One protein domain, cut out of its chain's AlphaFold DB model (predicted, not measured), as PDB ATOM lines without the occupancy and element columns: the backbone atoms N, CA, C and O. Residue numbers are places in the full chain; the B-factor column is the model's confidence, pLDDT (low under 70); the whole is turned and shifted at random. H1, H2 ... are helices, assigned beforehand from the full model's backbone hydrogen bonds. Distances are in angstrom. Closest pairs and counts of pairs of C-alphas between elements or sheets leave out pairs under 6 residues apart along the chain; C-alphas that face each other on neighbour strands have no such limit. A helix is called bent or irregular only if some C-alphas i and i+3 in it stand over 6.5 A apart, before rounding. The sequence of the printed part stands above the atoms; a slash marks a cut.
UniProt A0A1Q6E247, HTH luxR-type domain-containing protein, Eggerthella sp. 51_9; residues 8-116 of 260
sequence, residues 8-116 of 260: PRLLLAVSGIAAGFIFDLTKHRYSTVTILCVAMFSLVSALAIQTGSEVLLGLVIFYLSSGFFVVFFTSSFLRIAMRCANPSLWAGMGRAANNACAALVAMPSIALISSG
ATOM      1  N   PRO A   8     190.776 205.459  93.080       87.44
ATOM      2  CA  PRO A   8     189.917 206.126  94.062       87.44
ATOM      3  C   PRO A   8     188.981 207.167  93.437       87.44
ATOM      4  O   PRO A   8     187.902 207.415  93.960       87.44
ATOM      5  N   ARG A   9     189.324 207.722  92.265       89.38
ATOM      6  CA  ARG A   9     188.451 208.638  91.511       89.38
ATOM      7  C   ARG A   9     187.127 208.004  91.099       89.38
ATOM      8  O   ARG A   9     186.128 208.709  91.011       89.38
ATOM      9  N   LEU A  10     187.101 206.692  90.862       91.38
ATOM     10  CA  LEU A  10     185.877 205.966  90.516       91.38
ATOM     11  C   LEU A  10     184.858 206.016  91.660       91.38
ATOM     12  O   LEU A  10     183.653 206.047  91.409       91.38
ATOM     13  N   LEU A  11     185.336 206.111  92.908       92.38
ATOM     14  CA  LEU A  11     184.476 206.231  94.083       92.38
ATOM     15  C   LEU A  11     183.622 207.497  94.049       92.38
ATOM     16  O   LEU A  11     182.534 207.469  94.607       92.38
ATOM     17  N   LEU A  12     184.054 208.555  93.352       92.31
ATOM     18  CA  LEU A  12     183.260 209.771  93.155       92.31
ATOM     19  C   LEU A  12     181.920 209.468  92.473       92.31
ATOM     20  O   LEU A  12     180.874 209.960  92.893       92.31
ATOM     21  N   ALA A  13     181.957 208.676  91.400       93.31
ATOM     22  CA  ALA A  13     180.762 208.328  90.642       93.31
ATOM     23  C   ALA A  13     179.865 207.391  91.457       93.31
ATOM     24  O   ALA A  13     178.660 207.615  91.559       93.31
ATOM     25  N   VAL A  14     180.468 206.381  92.093       94.69
ATOM     26  CA  VAL A  14     179.752 205.398  92.917       94.69
ATOM     27  C   VAL A  14     179.064 206.069  94.107       94.69
ATOM     28  O   VAL A  14     177.879 205.838  94.345       94.69
ATOM     29  N   SER A  15     179.770 206.940  94.832       94.88
ATOM     30  CA  SER A  15     179.204 207.643  95.983       94.88
ATOM     31  C   SER A  15     178.174 208.690  95.578       94.88
ATOM     32  O   SER A  15     177.201 208.875  96.301       94.88
ATOM     33  N   GLY A  16     178.321 209.325  94.411       93.75
ATOM     34  CA  GLY A  16     177.294 210.199  93.847       93.75
ATOM     35  C   GLY A  16     175.986 209.449  93.579       93.75
ATOM     36  O   GLY A  16     174.926 209.879  94.029       93.75
ATOM     37  N   ILE A  17     176.048 208.289  92.920       95.19
ATOM     38  CA  ILE A  17     174.859 207.456  92.679       95.19
ATOM     39  C   ILE A  17     174.214 207.051  94.011       95.19
ATOM     40  O   ILE A  17     173.013 207.251  94.199       95.19
ATOM     41  N   ALA A  18     175.010 206.555  94.964       93.88
ATOM     42  CA  ALA A  18     174.519 206.175  96.288       93.88
ATOM     43  C   ALA A  18     173.866 207.355  97.032       93.88
ATOM     44  O   ALA A  18     172.793 207.202  97.612       93.88
ATOM     45  N   ALA A  19     174.473 208.543  96.980       92.81
ATOM     46  CA  ALA A  19     173.934 209.752  97.593       92.81
ATOM     47  C   ALA A  19     172.578 210.148  96.997       92.81
ATOM     48  O   ALA A  19     171.679 210.522  97.748       92.81
ATOM     49  N   GLY A  20     172.416 210.028  95.674       91.44
ATOM     50  CA  GLY A  20     171.137 210.241  94.993       91.44
ATOM     51  C   GLY A  20     170.043 209.335  95.559       91.44
ATOM     52  O   GLY A  20     169.052 209.834  96.084       91.44
ATOM     53  N   PHE A  21     170.286 208.021  95.579       92.81
ATOM     54  CA  PHE A  21     169.340 207.051  96.146       92.81
ATOM     55  C   PHE A  21     169.006 207.327  97.618       92.81
ATOM     56  O   PHE A  21     167.839 207.301  98.003       92.81
ATOM     57  N   ILE A  22     170.007 207.622  98.455       89.25
ATOM     58  CA  ILE A  22     169.800 207.927  99.881       89.25
ATOM     59  C   ILE A  22     168.936 209.183 100.056       89.25
ATOM     60  O   ILE A  22     168.043 209.231 100.909       89.25
ATOM     61  N   PHE A  23     169.193 210.224  99.266       88.56
ATOM     62  CA  PHE A  23     168.423 211.459  99.336       88.56
ATOM     63  C   PHE A  23     166.990 211.284  98.832       88.56
ATOM     64  O   PHE A  23     166.081 211.842  99.452       88.56
ATOM     65  N   ASP A  24     166.773 210.462  97.809       89.06
ATOM     66  CA  ASP A  24     165.439 210.151  97.295       89.06
ATOM     67  C   ASP A  24     164.628 209.321  98.301       89.06
ATOM     68  O   ASP A  24     163.505 209.698  98.650       89.06
ATOM     69  N   LEU A  25     165.225 208.266  98.877       85.94
ATOM     70  CA  LEU A  25     164.606 207.430  99.919       85.94
ATOM     71  C   LEU A  25     164.184 208.244 101.147       85.94
ATOM     72  O   LEU A  25     163.163 207.973 101.776       85.94
ATOM     73  N   THR A  26     164.957 209.274 101.489       79.00
ATOM     74  CA  THR A  26     164.664 210.149 102.631       79.00
ATOM     75  C   THR A  26     163.785 211.350 102.273       79.00
ATOM     76  O   THR A  26     163.565 212.209 103.133       79.00
ATOM     77  N   LYS A  27     163.285 211.456 101.029       80.69
ATOM     78  CA  LYS A  27     162.569 212.635 100.495       80.69
ATOM     79  C   LYS A  27     163.309 213.952 100.789       80.69
ATOM     80  O   LYS A  27     162.700 214.965 101.131       80.69
ATOM     81  N   HIS A  28     164.642 213.925 100.752       76.25
ATOM     82  CA  HIS A  28     165.548 215.004 101.163       76.25
ATOM     83  C   HIS A  28     165.376 215.528 102.606       76.25
ATOM     84  O   HIS A  28     165.968 216.550 102.955       76.25
ATOM     85  N   ARG A  29     164.610 214.858 103.479       75.44
ATOM     86  CA  ARG A  29     164.319 215.334 104.845       75.44
ATOM     87  C   ARG A  29     165.580 215.459 105.703       75.44
ATOM     88  O   ARG A  29     165.666 216.365 106.529       75.44
ATOM     89  N   TYR A  30     166.558 214.580 105.485       75.38
ATOM     90  CA  TYR A  30     167.793 214.508 106.272       75.38
ATOM     91  C   TYR A  30     169.046 214.959 105.511       75.38
ATOM     92  O   TYR A  30     170.138 214.916 106.070       75.38
ATOM     93  N   SER A  31     168.912 215.464 104.278       76.94
ATOM     94  CA  SER A  31     170.058 215.720 103.391       76.94
ATOM     95  C   SER A  31     171.105 216.669 103.991       76.94
ATOM     96  O   SER A  31     172.300 216.463 103.812       76.94
ATOM     97  N   THR A  32     170.679 217.687 104.749       78.06
ATOM     98  CA  THR A  32     171.593 218.621 105.439       78.06
ATOM     99  C   THR A  32     172.351 217.976 106.600       78.06
ATOM    100  O   THR A  32     173.493 218.330 106.857       78.06
ATOM    101  N   VAL A  33     171.729 217.045 107.326       77.94
ATOM    102  CA  VAL A  33     172.403 216.361 108.439       77.94
ATOM    103  C   VAL A  33     173.408 215.364 107.875       77.94
ATOM    104  O   VAL A  33     174.564 215.360 108.283       77.94
ATOM    105  N   THR A  34     173.004 214.601 106.853       83.12
ATOM    106  CA  THR A  34     173.895 213.686 106.135       83.12
ATOM    107  C   THR A  34     175.123 214.414 105.595       83.12
ATOM    108  O   THR A  34     176.238 213.948 105.812       83.12
ATOM    109  N   ILE A  35     174.953 215.578 104.951       87.06
ATOM    110  CA  ILE A  35     176.103 216.306 104.400       87.06
ATOM    111  C   ILE A  35     177.015 216.884 105.485       87.06
ATOM    112  O   ILE A  35     178.225 216.908 105.293       87.06
ATOM    113  N   LEU A  36     176.474 217.285 106.640       81.06
ATOM    114  CA  LEU A  36     177.280 217.730 107.777       81.06
ATOM    115  C   LEU A  36     178.154 216.587 108.315       81.06
ATOM    116  O   LEU A  36     179.350 216.773 108.522       81.06
ATOM    117  N   CYS A  37     177.582 215.390 108.482       82.06
ATOM    118  CA  CYS A  37     178.332 214.206 108.903       82.06
ATOM    119  C   CYS A  37     179.431 213.841 107.895       82.06
ATOM    120  O   CYS A  37     180.577 213.617 108.281       82.06
ATOM    121  N   VAL A  38     179.101 213.840 106.598       88.19
ATOM    122  CA  VAL A  38     180.063 213.584 105.516       88.19
ATOM    123  C   VAL A  38     181.168 214.645 105.490       88.19
ATOM    124  O   VAL A  38     182.334 214.303 105.293       88.19
ATOM    125  N   ALA A  39     180.839 215.915 105.742       85.38
ATOM    126  CA  ALA A  39     181.809 217.001 105.816       85.38
ATOM    127  C   ALA A  39     182.806 216.805 106.960       85.38
ATOM    128  O   ALA A  39     184.014 216.877 106.733       85.38
ATOM    129  N   MET A  40     182.317 216.494 108.162       81.00
ATOM    130  CA  MET A  40     183.177 216.219 109.316       81.00
ATOM    131  C   MET A  40     184.091 215.017 109.061       81.00
ATOM    132  O   MET A  40     185.291 215.094 109.311       81.00
ATOM    133  N   PHE A  41     183.560 213.938 108.481       82.31
ATOM    134  CA  PHE A  41     184.361 212.768 108.118       82.31
ATOM    135  C   PHE A  41     185.399 213.082 107.030       82.31
ATOM    136  O   PHE A  41     186.535 212.617 107.095       82.31
ATOM    137  N   SER A  42     185.057 213.935 106.057       87.44
ATOM    138  CA  SER A  42     185.988 214.342 105.000       87.44
ATOM    139  C   SER A  42     187.203 215.114 105.526       87.44
ATOM    140  O   SER A  42     188.260 215.057 104.905       87.44
ATOM    141  N   LEU A  43     187.116 215.768 106.688       82.44
ATOM    142  CA  LEU A  43     188.254 216.480 107.280       82.44
ATOM    143  C   LEU A  43     189.401 215.527 107.661       82.44
ATOM    144  O   LEU A  43     190.573 215.880 107.532       82.44
ATOM    145  N   VAL A  44     189.066 214.288 108.037       81.50
ATOM    146  CA  VAL A  44     190.040 213.223 108.328       81.50
ATOM    147  C   VAL A  44     190.885 212.901 107.091       81.50
ATOM    148  O   VAL A  44     192.075 212.619 107.216       81.50
ATOM    149  N   SER A  45     190.311 213.015 105.885       84.31
ATOM    150  CA  SER A  45     191.057 212.786 104.642       84.31
ATOM    151  C   SER A  45     192.171 213.803 104.415       84.31
ATOM    152  O   SER A  45     193.267 213.422 104.013       84.31
ATOM    153  N   ALA A  46     191.922 215.082 104.713       77.88
ATOM    154  CA  ALA A  46     192.908 216.141 104.530       77.88
ATOM    155  C   ALA A  46     194.120 215.932 105.449       77.88
ATOM    156  O   ALA A  46     195.260 216.040 104.998       77.88
ATOM    157  N   LEU A  47     193.868 215.549 106.705       76.88
ATOM    158  CA  LEU A  47     194.918 215.224 107.670       76.88
ATOM    159  C   LEU A  47     195.733 214.001 107.226       76.88
ATOM    160  O   LEU A  47     196.958 214.066 107.218       76.88
ATOM    161  N   ALA A  48     195.072 212.926 106.784       79.50
ATOM    162  CA  ALA A  48     195.738 211.700 106.331       79.50
ATOM    163  C   ALA A  48     196.624 211.907 105.088       79.50
ATOM    164  O   ALA A  48     197.674 211.276 104.956       79.50
ATOM    165  N   ILE A  49     196.218 212.800 104.177       79.75
ATOM    166  CA  ILE A  49     197.019 213.166 103.001       79.75
ATOM    167  C   ILE A  49     198.236 213.999 103.422       79.75
ATOM    168  O   ILE A  49     199.328 213.794 102.894       79.75
ATOM    169  N   GLN A  50     198.068 214.918 104.374       73.56
ATOM    170  CA  GLN A  50     199.124 215.839 104.795       73.56
ATOM    171  C   GLN A  50     200.220 215.163 105.632       73.56
ATOM    172  O   GLN A  50     201.388 215.513 105.489       73.56
ATOM    173  N   THR A  51     199.874 214.178 106.468       75.88
ATOM    174  CA  THR A  51     200.854 213.410 107.259       75.88
ATOM    175  C   THR A  51     201.611 212.369 106.436       75.88
ATOM    176  O   THR A  51     202.584 211.800 106.924       75.88
ATOM    177  N   GLY A  52     201.166 212.081 105.208       70.25
ATOM    178  CA  GLY A  52     201.795 211.118 104.302       70.25
ATOM    179  C   GLY A  52     201.693 209.651 104.738       70.25
ATOM    180  O   GLY A  52     202.085 208.774 103.972       70.25
ATOM    181  N   SER A  53     201.155 209.364 105.927       66.25
ATOM    182  CA  SER A  53     201.112 208.017 106.504       66.25
ATOM    183  C   SER A  53     200.104 207.103 105.809       66.25
ATOM    184  O   SER A  53     200.355 205.912 105.699       66.25
ATOM    185  N   GLU A  54     198.983 207.649 105.320       81.31
ATOM    186  CA  GLU A  54     197.878 206.877 104.726       81.31
ATOM    187  C   GLU A  54     197.213 207.635 103.559       81.31
ATOM    188  O   GLU A  54     195.998 207.849 103.515       81.31
ATOM    189  N   VAL A  55     198.019 208.072 102.584       83.56
ATOM    190  CA  VAL A  55     197.551 208.882 101.439       83.56
ATOM    191  C   VAL A  55     196.426 208.191 100.657       83.56
ATOM    192  O   VAL A  55     195.475 208.851 100.234       83.56
ATOM    193  N   LEU A  56     196.487 206.863 100.487       86.94
ATOM    194  CA  LEU A  56     195.447 206.101  99.787       86.94
ATOM    195  C   LEU A  56     194.106 206.151 100.532       86.94
ATOM    196  O   LEU A  56     193.075 206.411  99.910       86.94
ATOM    197  N   LEU A  57     194.117 205.945 101.851       86.69
ATOM    198  CA  LEU A  57     192.916 206.035 102.683       86.69
ATOM    199  C   LEU A  57     192.326 207.449 102.633       86.69
ATOM    200  O   LEU A  57     191.114 207.609 102.477       86.69
ATOM    201  N   GLY A  58     193.185 208.471 102.684       87.25
ATOM    202  CA  GLY A  58     192.783 209.861 102.499       87.25
ATOM    203  C   GLY A  58     192.085 210.090 101.156       87.25
ATOM    204  O   GLY A  58     190.980 210.626 101.121       87.25
ATOM    205  N   LEU A  59     192.655 209.608 100.048       89.00
ATOM    206  CA  LEU A  59     192.034 209.711  98.722       89.00
ATOM    207  C   LEU A  59     190.687 208.977  98.642       89.00
ATOM    208  O   LEU A  59     189.739 209.508  98.064       89.00
ATOM    209  N   VAL A  60     190.581 207.785  99.234       90.81
ATOM    210  CA  VAL A  60     189.331 207.010  99.285       90.81
ATOM    211  C   VAL A  60     188.238 207.794 100.011       90.81
ATOM    212  O   VAL A  60     187.162 207.999  99.449       90.81
ATOM    213  N   ILE A  61     188.524 208.284 101.220       91.19
ATOM    214  CA  ILE A  61     187.573 209.075 102.014       91.19
ATOM    215  C   ILE A  61     187.195 210.361 101.268       91.19
ATOM    216  O   ILE A  61     186.016 210.702 101.184       91.19
ATOM    217  N   PHE A  62     188.176 211.049 100.677       90.00
ATOM    218  CA  PHE A  62     187.957 212.280  99.923       90.00
ATOM    219  C   PHE A  62     186.984 212.080  98.754       90.00
ATOM    220  O   PHE A  62     185.990 212.803  98.650       90.00
ATOM    221  N   TYR A  63     187.226 211.093  97.883       92.12
ATOM    222  CA  TYR A  63     186.367 210.860  96.718       92.12
ATOM    223  C   TYR A  63     184.990 210.314  97.101       92.12
ATOM    224  O   TYR A  63     183.994 210.707  96.488       92.12
ATOM    225  N   LEU A  64     184.904 209.485  98.147       93.31
ATOM    226  CA  LEU A  64     183.624 209.011  98.665       93.31
ATOM    227  C   LEU A  64     182.773 210.191  99.166       93.31
ATOM    228  O   LEU A  64     181.631 210.344  98.735       93.31
ATOM    229  N   SER A  65     183.346 211.083  99.978       92.75
ATOM    230  CA  SER A  65     182.656 212.283 100.466       92.75
ATOM    231  C   SER A  65     182.320 213.273  99.346       92.75
ATOM    232  O   SER A  65     181.238 213.860  99.337       92.75
ATOM    233  N   SER A  66     183.212 213.446  98.367       90.31
ATOM    234  CA  SER A  66     183.027 214.393  97.260       90.31
ATOM    235  C   SER A  66     181.782 214.089  96.413       90.31
ATOM    236  O   SER A  66     181.059 215.017  96.050       90.31
ATOM    237  N   GLY A  67     181.452 212.815  96.164       92.56
ATOM    238  CA  GLY A  67     180.238 212.465  95.411       92.56
ATOM    239  C   GLY A  67     178.947 212.875  96.128       92.56
ATOM    240  O   GLY A  67     178.041 213.425  95.496       92.56
ATOM    241  N   PHE A  68     178.891 212.734  97.459       92.81
ATOM    242  CA  PHE A  68     177.777 213.245  98.271       92.81
ATOM    243  C   PHE A  68     177.646 214.769  98.171       92.81
ATOM    244  O   PHE A  68     176.536 215.278  97.997       92.81
ATOM    245  N   PHE A  69     178.763 215.504  98.230       90.12
ATOM    246  CA  PHE A  69     178.764 216.960  98.057       90.12
ATOM    247  C   PHE A  69     178.247 217.381  96.684       90.12
ATOM    248  O   PHE A  69     177.398 218.270  96.603       90.12
ATOM    249  N   VAL A  70     178.707 216.732  95.611       89.81
ATOM    250  CA  VAL A  70     178.278 217.053  94.243       89.81
ATOM    251  C   VAL A  70     176.764 216.909  94.100       89.81
ATOM    252  O   VAL A  70     176.113 217.832  93.604       89.81
ATOM    253  N   VAL A  71     176.181 215.806  94.570       91.00
ATOM    254  CA  VAL A  71     174.730 215.579  94.480       91.00
ATOM    255  C   VAL A  71     173.952 216.529  95.388       91.00
ATOM    256  O   VAL A  71     172.931 217.086  94.973       91.00
ATOM    257  N   PHE A  72     174.438 216.776  96.605       89.12
ATOM    258  CA  PHE A  72     173.803 217.716  97.526       89.12
ATOM    259  C   PHE A  72     173.742 219.133  96.943       89.12
ATOM    260  O   PHE A  72     172.667 219.739  96.912       89.12
ATOM    261  N   PHE A  73     174.861 219.659  96.435       86.69
ATOM    262  CA  PHE A  73     174.887 220.987  95.827       86.69
ATOM    263  C   PHE A  73     174.042 221.030  94.557       86.69
ATOM    264  O   PHE A  73     173.189 221.906  94.438       86.69
ATOM    265  N   THR A  74     174.202 220.066  93.649       88.19
ATOM    266  CA  THR A  74     173.454 220.043  92.381       88.19
ATOM    267  C   THR A  74     171.944 220.010  92.626       88.19
ATOM    268  O   THR A  74     171.215 220.841  92.091       88.19
ATOM    269  N   SER A  75     171.461 219.129  93.509       86.62
ATOM    270  CA  SER A  75     170.029 219.040  93.840       86.62
ATOM    271  C   SER A  75     169.498 220.272  94.581       86.62
ATOM    272  O   SER A  75     168.335 220.647  94.417       86.62
ATOM    273  N   SER A  76     170.321 220.921  95.409       86.31
ATOM    274  CA  SER A  76     169.932 222.144  96.123       86.31
ATOM    275  C   SER A  76     169.818 223.330  95.167       86.31
ATOM    276  O   SER A  76     168.803 224.025  95.163       86.31
ATOM    277  N   PHE A  77     170.816 223.519  94.305       86.62
ATOM    278  CA  PHE A  77     170.829 224.597  93.320       86.62
ATOM    279  C   PHE A  77     169.782 224.404  92.224       86.62
ATOM    280  O   PHE A  77     169.166 225.383  91.820       86.62
ATOM    281  N   LEU A  78     169.482 223.167  91.819       87.38
ATOM    282  CA  LEU A  78     168.390 222.893  90.883       87.38
ATOM    283  C   LEU A  78     167.017 223.245  91.483       87.38
ATOM    284  O   LEU A  78     166.182 223.856  90.818       87.38
ATOM    285  N   ARG A  79     166.794 222.941  92.769       85.19
ATOM    286  CA  ARG A  79     165.570 223.350  93.484       85.19
ATOM    287  C   ARG A  79     165.427 224.866  93.596       85.19
ATOM    288  O   ARG A  79     164.310 225.372  93.505       85.19
ATOM    289  N   ILE A  80     166.535 225.580  93.784       84.81
ATOM    290  CA  ILE A  80     166.561 227.048  93.784       84.81
ATOM    291  C   ILE A  80     166.289 227.578  92.372       84.81
ATOM    292  O   ILE A  80     165.436 228.443  92.203       84.81
ATOM    293  N   ALA A  81     166.939 227.004  91.358       88.38
ATOM    294  CA  ALA A  81     166.806 227.395  89.960       88.38
ATOM    295  C   ALA A  81     165.356 227.370  89.472       88.38
ATOM    296  O   ALA A  81     164.929 228.311  88.812       88.38
ATOM    297  N   MET A  82     164.581 226.349  89.861       85.06
ATOM    298  CA  MET A  82     163.156 226.237  89.519       85.06
ATOM    299  C   MET A  82     162.290 227.390  90.053       85.06
ATOM    300  O   MET A  82     161.164 227.565  89.600       85.06
ATOM    301  N   ARG A  83     162.783 228.168  91.023       85.81
ATOM    302  CA  ARG A  83     162.070 229.304  91.630       85.81
ATOM    303  C   ARG A  83     162.600 230.662  91.167       85.81
ATOM    304  O   ARG A  83     162.057 231.687  91.569       85.81
ATOM    305  N   CYS A  84     163.662 230.687  90.365       82.31
ATOM    306  CA  CYS A  84     164.312 231.911  89.917       82.31
ATOM    307  C   CYS A  84     163.935 232.246  88.469       82.31
ATOM    308  O   CYS A  84     163.679 231.360  87.662       82.31
ATOM    309  N   ALA A  85     163.985 233.534  88.121       84.25
ATOM    310  CA  ALA A  85     163.655 234.015  86.775       84.25
ATOM    311  C   ALA A  85     164.583 233.465  85.671       84.25
ATOM    312  O   ALA A  85     164.141 233.302  84.540       84.25
ATOM    313  N   ASN A  86     165.842 233.133  86.005       86.75
ATOM    314  CA  ASN A  86     166.845 232.600  85.068       86.75
ATOM    315  C   ASN A  86     167.378 231.220  85.518       86.75
ATOM    316  O   ASN A  86     168.499 231.140  86.028       86.75
ATOM    317  N   PRO A  87     166.619 230.120  85.350       84.81
ATOM    318  CA  PRO A  87     166.967 228.807  85.904       84.81
ATOM    319  C   PRO A  87     168.313 228.243  85.422       84.81
ATOM    320  O   PRO A  87     169.009 227.571  86.181       84.81
ATOM    321  N   SER A  88     168.718 228.544  84.185       85.19
ATOM    322  CA  SER A  88     169.969 228.053  83.590       85.19
ATOM    323  C   SER A  88     171.220 228.523  84.341       85.19
ATOM    324  O   SER A  88     172.138 227.732  84.552       85.19
ATOM    325  N   LEU A  89     171.238 229.778  84.807       84.44
ATOM    326  CA  LEU A  89     172.342 230.330  85.602       84.44
ATOM    327  C   LEU A  89     172.435 229.668  86.980       84.44
ATOM    328  O   LEU A  89     173.528 229.403  87.478       84.44
ATOM    329  N   TRP A  90     171.288 229.374  87.592       85.62
ATOM    330  CA  TRP A  90     171.228 228.818  88.941       85.62
ATOM    331  C   TRP A  90     171.503 227.314  88.979       85.62
ATOM    332  O   TRP A  90     172.126 226.851  89.931       85.62
ATOM    333  N   ALA A  91     171.120 226.559  87.946       81.62
ATOM    334  CA  ALA A  91     171.297 225.105  87.901       81.62
ATOM    335  C   ALA A  91     172.775 224.674  87.986       81.62
ATOM    336  O   ALA A  91     173.093 223.677  88.633       81.62
ATOM    337  N   GLY A  92     173.688 225.446  87.385       79.75
ATOM    338  CA  GLY A  92     175.136 225.199  87.433       79.75
ATOM    339  C   GLY A  92     175.882 225.915  88.567       79.75
ATOM    340  O   GLY A  92     177.068 225.647  88.784       79.75
ATOM    341  N   MET A  93     175.213 226.807  89.307       85.25
ATOM    342  CA  MET A  93     175.854 227.725  90.259       85.25
ATOM    343  C   MET A  93     176.569 227.005  91.408       85.25
ATOM    344  O   MET A  93     177.566 227.508  91.918       85.25
ATOM    345  N   GLY A  94     176.136 225.797  91.778       81.25
ATOM    346  CA  GLY A  94     176.766 225.033  92.858       81.25
ATOM    347  C   GLY A  94     178.256 224.761  92.652       81.25
ATOM    348  O   GLY A  94     179.020 224.811  93.614       81.25
ATOM    349  N   ARG A  95     178.703 224.555  91.406       79.88
ATOM    350  CA  ARG A  95     180.133 224.364  91.096       79.88
ATOM    351  C   ARG A  95     180.925 225.657  91.288       79.88
ATOM    352  O   ARG A  95     181.999 225.627  91.885       79.88
ATOM    353  N   ALA A  96     180.380 226.781  90.826       84.31
ATOM    354  CA  ALA A  96     180.999 228.093  90.985       84.31
ATOM    355  C   ALA A  96     181.055 228.509  92.462       84.31
ATOM    356  O   ALA A  96     182.119 228.877  92.951       84.31
ATOM    357  N   ALA A  97     179.945 228.366  93.189       83.19
ATOM    358  CA  ALA A  97     179.860 228.667  94.614       83.19
ATOM    359  C   ALA A  97     180.834 227.815  95.443       83.19
ATOM    360  O   ALA A  97     181.516 228.348  96.315       83.19
ATOM    361  N   ASN A  98     180.955 226.516  95.144       82.50
ATOM    362  CA  ASN A  98     181.898 225.635  95.834       82.50
ATOM    363  C   ASN A  98     183.356 226.061  95.610       82.50
ATOM    364  O   ASN A  98     184.118 226.168  96.566       82.50
ATOM    365  N   ASN A  99     183.738 226.349  94.362       83.44
ATOM    366  CA  ASN A  99     185.101 226.782  94.045       83.44
ATOM    367  C   ASN A  99     185.419 228.168  94.628       83.44
ATOM    368  O   ASN A  99     186.517 228.376  95.135       83.44
ATOM    369  N   ALA A 100     184.460 229.099  94.606       86.00
ATOM    370  CA  ALA A 100     184.611 230.412  95.227       86.00
ATOM    371  C   ALA A 100     184.781 230.297  96.749       86.00
ATOM    372  O   ALA A 100     185.677 230.916  97.314       86.00
ATOM    373  N   CYS A 101     183.974 229.457  97.407       84.12
ATOM    374  CA  CYS A 101     184.100 229.185  98.839       84.12
ATOM    375  C   CYS A 101     185.463 228.557  99.166       84.12
ATOM    376  O   CYS A 101     186.154 229.022 100.067       84.12
ATOM    377  N   ALA A 102     185.902 227.568  98.380       81.75
ATOM    378  CA  ALA A 102     187.216 226.954  98.546       81.75
ATOM    379  C   ALA A 102     188.350 227.981  98.418       81.75
ATOM    380  O   ALA A 102     189.248 227.991  99.253       81.75
ATOM    381  N   ALA A 103     188.292 228.881  97.432       83.50
ATOM    382  CA  ALA A 103     189.290 229.936  97.263       83.50
ATOM    383  C   ALA A 103     189.295 230.929  98.440       83.50
ATOM    384  O   ALA A 103     190.360 231.266  98.961       83.50
ATOM    385  N   LEU A 104     188.109 231.359  98.885       87.69
ATOM    386  CA  LEU A 104     187.941 232.288 100.006       87.69
ATOM    387  C   LEU A 104     188.402 231.703 101.340       87.69
ATOM    388  O   LEU A 104     188.864 232.455 102.188       87.69
ATOM    389  N   VAL A 105     188.279 230.390 101.531       86.25
ATOM    390  CA  VAL A 105     188.703 229.711 102.762       86.25
ATOM    391  C   VAL A 105     190.186 229.340 102.703       86.25
ATOM    392  O   VAL A 105     190.909 229.573 103.665       86.25
ATOM    393  N   ALA A 106     190.671 228.816 101.574       83.31
ATOM    394  CA  ALA A 106     192.038 228.310 101.458       83.31
ATOM    395  C   ALA A 106     193.097 229.403 101.658       83.31
ATOM    396  O   ALA A 106     194.091 229.167 102.343       83.31
ATOM    397  N   MET A 107     192.883 230.596 101.094       81.56
ATOM    398  CA  MET A 107     193.858 231.691 101.161       81.56
ATOM    399  C   MET A 107     194.108 232.161 102.613       81.56
ATOM    400  O   MET A 107     195.262 232.128 103.048       81.56
ATOM    401  N   PRO A 108     193.077 232.504 103.414       86.56
ATOM    402  CA  PRO A 108     193.247 232.775 104.839       86.56
ATOM    403  C   PRO A 108     193.788 231.579 105.617       86.56
ATOM    404  O   PRO A 108     194.652 231.769 106.464       86.56
ATOM    405  N   SER A 109     193.323 230.354 105.339       86.19
ATOM    406  CA  SER A 109     193.774 229.164 106.073       86.19
ATOM    407  C   SER A 109     195.272 228.910 105.913       86.19
ATOM    408  O   SER A 109     195.938 228.608 106.899       86.19
ATOM    409  N   ILE A 110     195.826 229.069 104.707       85.88
ATOM    410  CA  ILE A 110     197.269 228.908 104.472       85.88
ATOM    411  C   ILE A 110     198.055 229.998 105.203       85.88
ATOM    412  O   ILE A 110     199.033 229.684 105.879       85.88
ATOM    413  N   ALA A 111     197.615 231.258 105.120       86.81
ATOM    414  CA  ALA A 111     198.243 232.357 105.855       86.81
ATOM    415  C   ALA A 111     198.214 232.113 107.375       86.81
ATOM    416  O   ALA A 111     199.198 232.365 108.068       86.81
ATOM    417  N   LEU A 112     197.113 231.552 107.877       87.88
ATOM    418  CA  LEU A 112     196.931 231.223 109.284       87.88
ATOM    419  C   LEU A 112     197.880 230.119 109.747       87.88
ATOM    420  O   LEU A 112     198.553 230.265 110.760       87.88
ATOM    421  N   ILE A 113     197.972 229.029 108.988       86.62
ATOM    422  CA  ILE A 113     198.869 227.906 109.290       86.62
ATOM    423  C   ILE A 113     200.331 228.357 109.202       86.62
ATOM    424  O   ILE A 113     201.136 228.023 110.067       86.62
ATOM    425  N   SER A 114     200.661 229.173 108.198       87.88
ATOM    426  CA  SER A 114     202.004 229.729 108.019       87.88
ATOM    427  C   SER A 114     202.416 230.692 109.133       87.88
ATOM    428  O   SER A 114     203.611 230.933 109.285       87.88
ATOM    429  N   SER A 115     201.471 231.250 109.899       89.38
ATOM    430  CA  SER A 115     201.795 232.125 111.032       89.38
ATOM    431  C   SER A 115     202.488 231.375 112.177       89.38
ATOM    432  O   SER A 115     203.181 231.995 112.976       89.38
ATOM    433  N   GLY A 116     202.312 230.048 112.260       87.06
ATOM    434  CA  GLY A 116     202.863 229.210 113.328       87.06
ATOM    435  C   GLY A 116     202.227 229.430 114.706       87.06
ATOM    436  O   GLY A 116     202.602 228.753 115.662       87.06
TER     437      GLY A 116
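This is residues 8 to 116 of the 260 residues of the protein "HTH luxR-type domain-containing protein" of Eggerthella sp. 51_9 (UniProt A0A1Q6E247). A long helix, H3, is the core of the model, with H1 and H2 packed on it; near its last residues the chain turns through the short H4 and folds back as H5, which makes a V with H3. H5 meets H3 only near the point of that V, and residues 99 to 116, of which 99 to 114 belong to H5, stick out as a free arm. The printed part has 109 residues with five named helices in the order H1, H2, H3, H4, H5 and no named strand; the class is all helix. It is only just compact, close to loose, with a radius of gyration of the C-alphas of 15.8 A, and elongated, spanning 47 by 29 by 23 A.

H1, residues 8 to 25, touches H3, residues 55 to 81, at a steep tilt of 43 degrees, the same way; their closest C-alphas, those of Gly 16 and Gly 67, are 4.0 A apart. H1 is close to but not clearly touching H2, residues 31 to 50; the closest C-alphas, those of Phe 23 and Ser 31, are 6.1 A apart. H2 and H3 form a helical hairpin, opposite ways at a shallow tilt of 32 degrees, only just short of steep, and touch closest at the C-alphas of Ser 45 and Gly 58, 4.0 A apart. H3 is the hub, touching the four other helices. With residues 74 to 81 alone it touches H4, residues 87 to 91, closest at the C-alphas of Ala 81 and Pro 87, 4.3 A apart. H5, residues 93 to 114, touches H3 with residues 93 to 95 alone, at a steep tilt of 45 degrees, opposite ways; the closest C-alphas, those of Phe 73 and Gly 94, are 5.4 A apart. H4 and H5 meet only through their link. H1 and H2 are both apart from H4 and H5. The helix packing is mostly crossed, but only just, with 1 of 3 pairs at a shallow tilt. Every O i to N i+4 pair is within hydrogen-bond range in H4; the counts are 12 of 14 in H1, 13 of 16 in H2, 22 of 23 in H3 and 17 of 18 in H5.

H1 begins at C-alpha 8, (189.917, 206.126, 94.062), and is 26.0 A long. H2 is 29.1 A long. H3, the longest, begins at C-alpha 55, (197.551, 208.882, 101.439), and measures 37.7 A. H4 has 5 residues. H5 is 31.7 A long and ends at C-alpha 114, (202.004, 229.729, 108.019); it is neither bent nor irregular, but only just: C-alphas 104 and 107 are 6.1 A apart.

The two C-alphas farthest apart, those of Ser 53 and Ala 85, are 49.7 A apart. The printed part has no cut, and the four links between helices are tight. The mean pLDDT of the printed part is 85.5, and residue 53 is under 70.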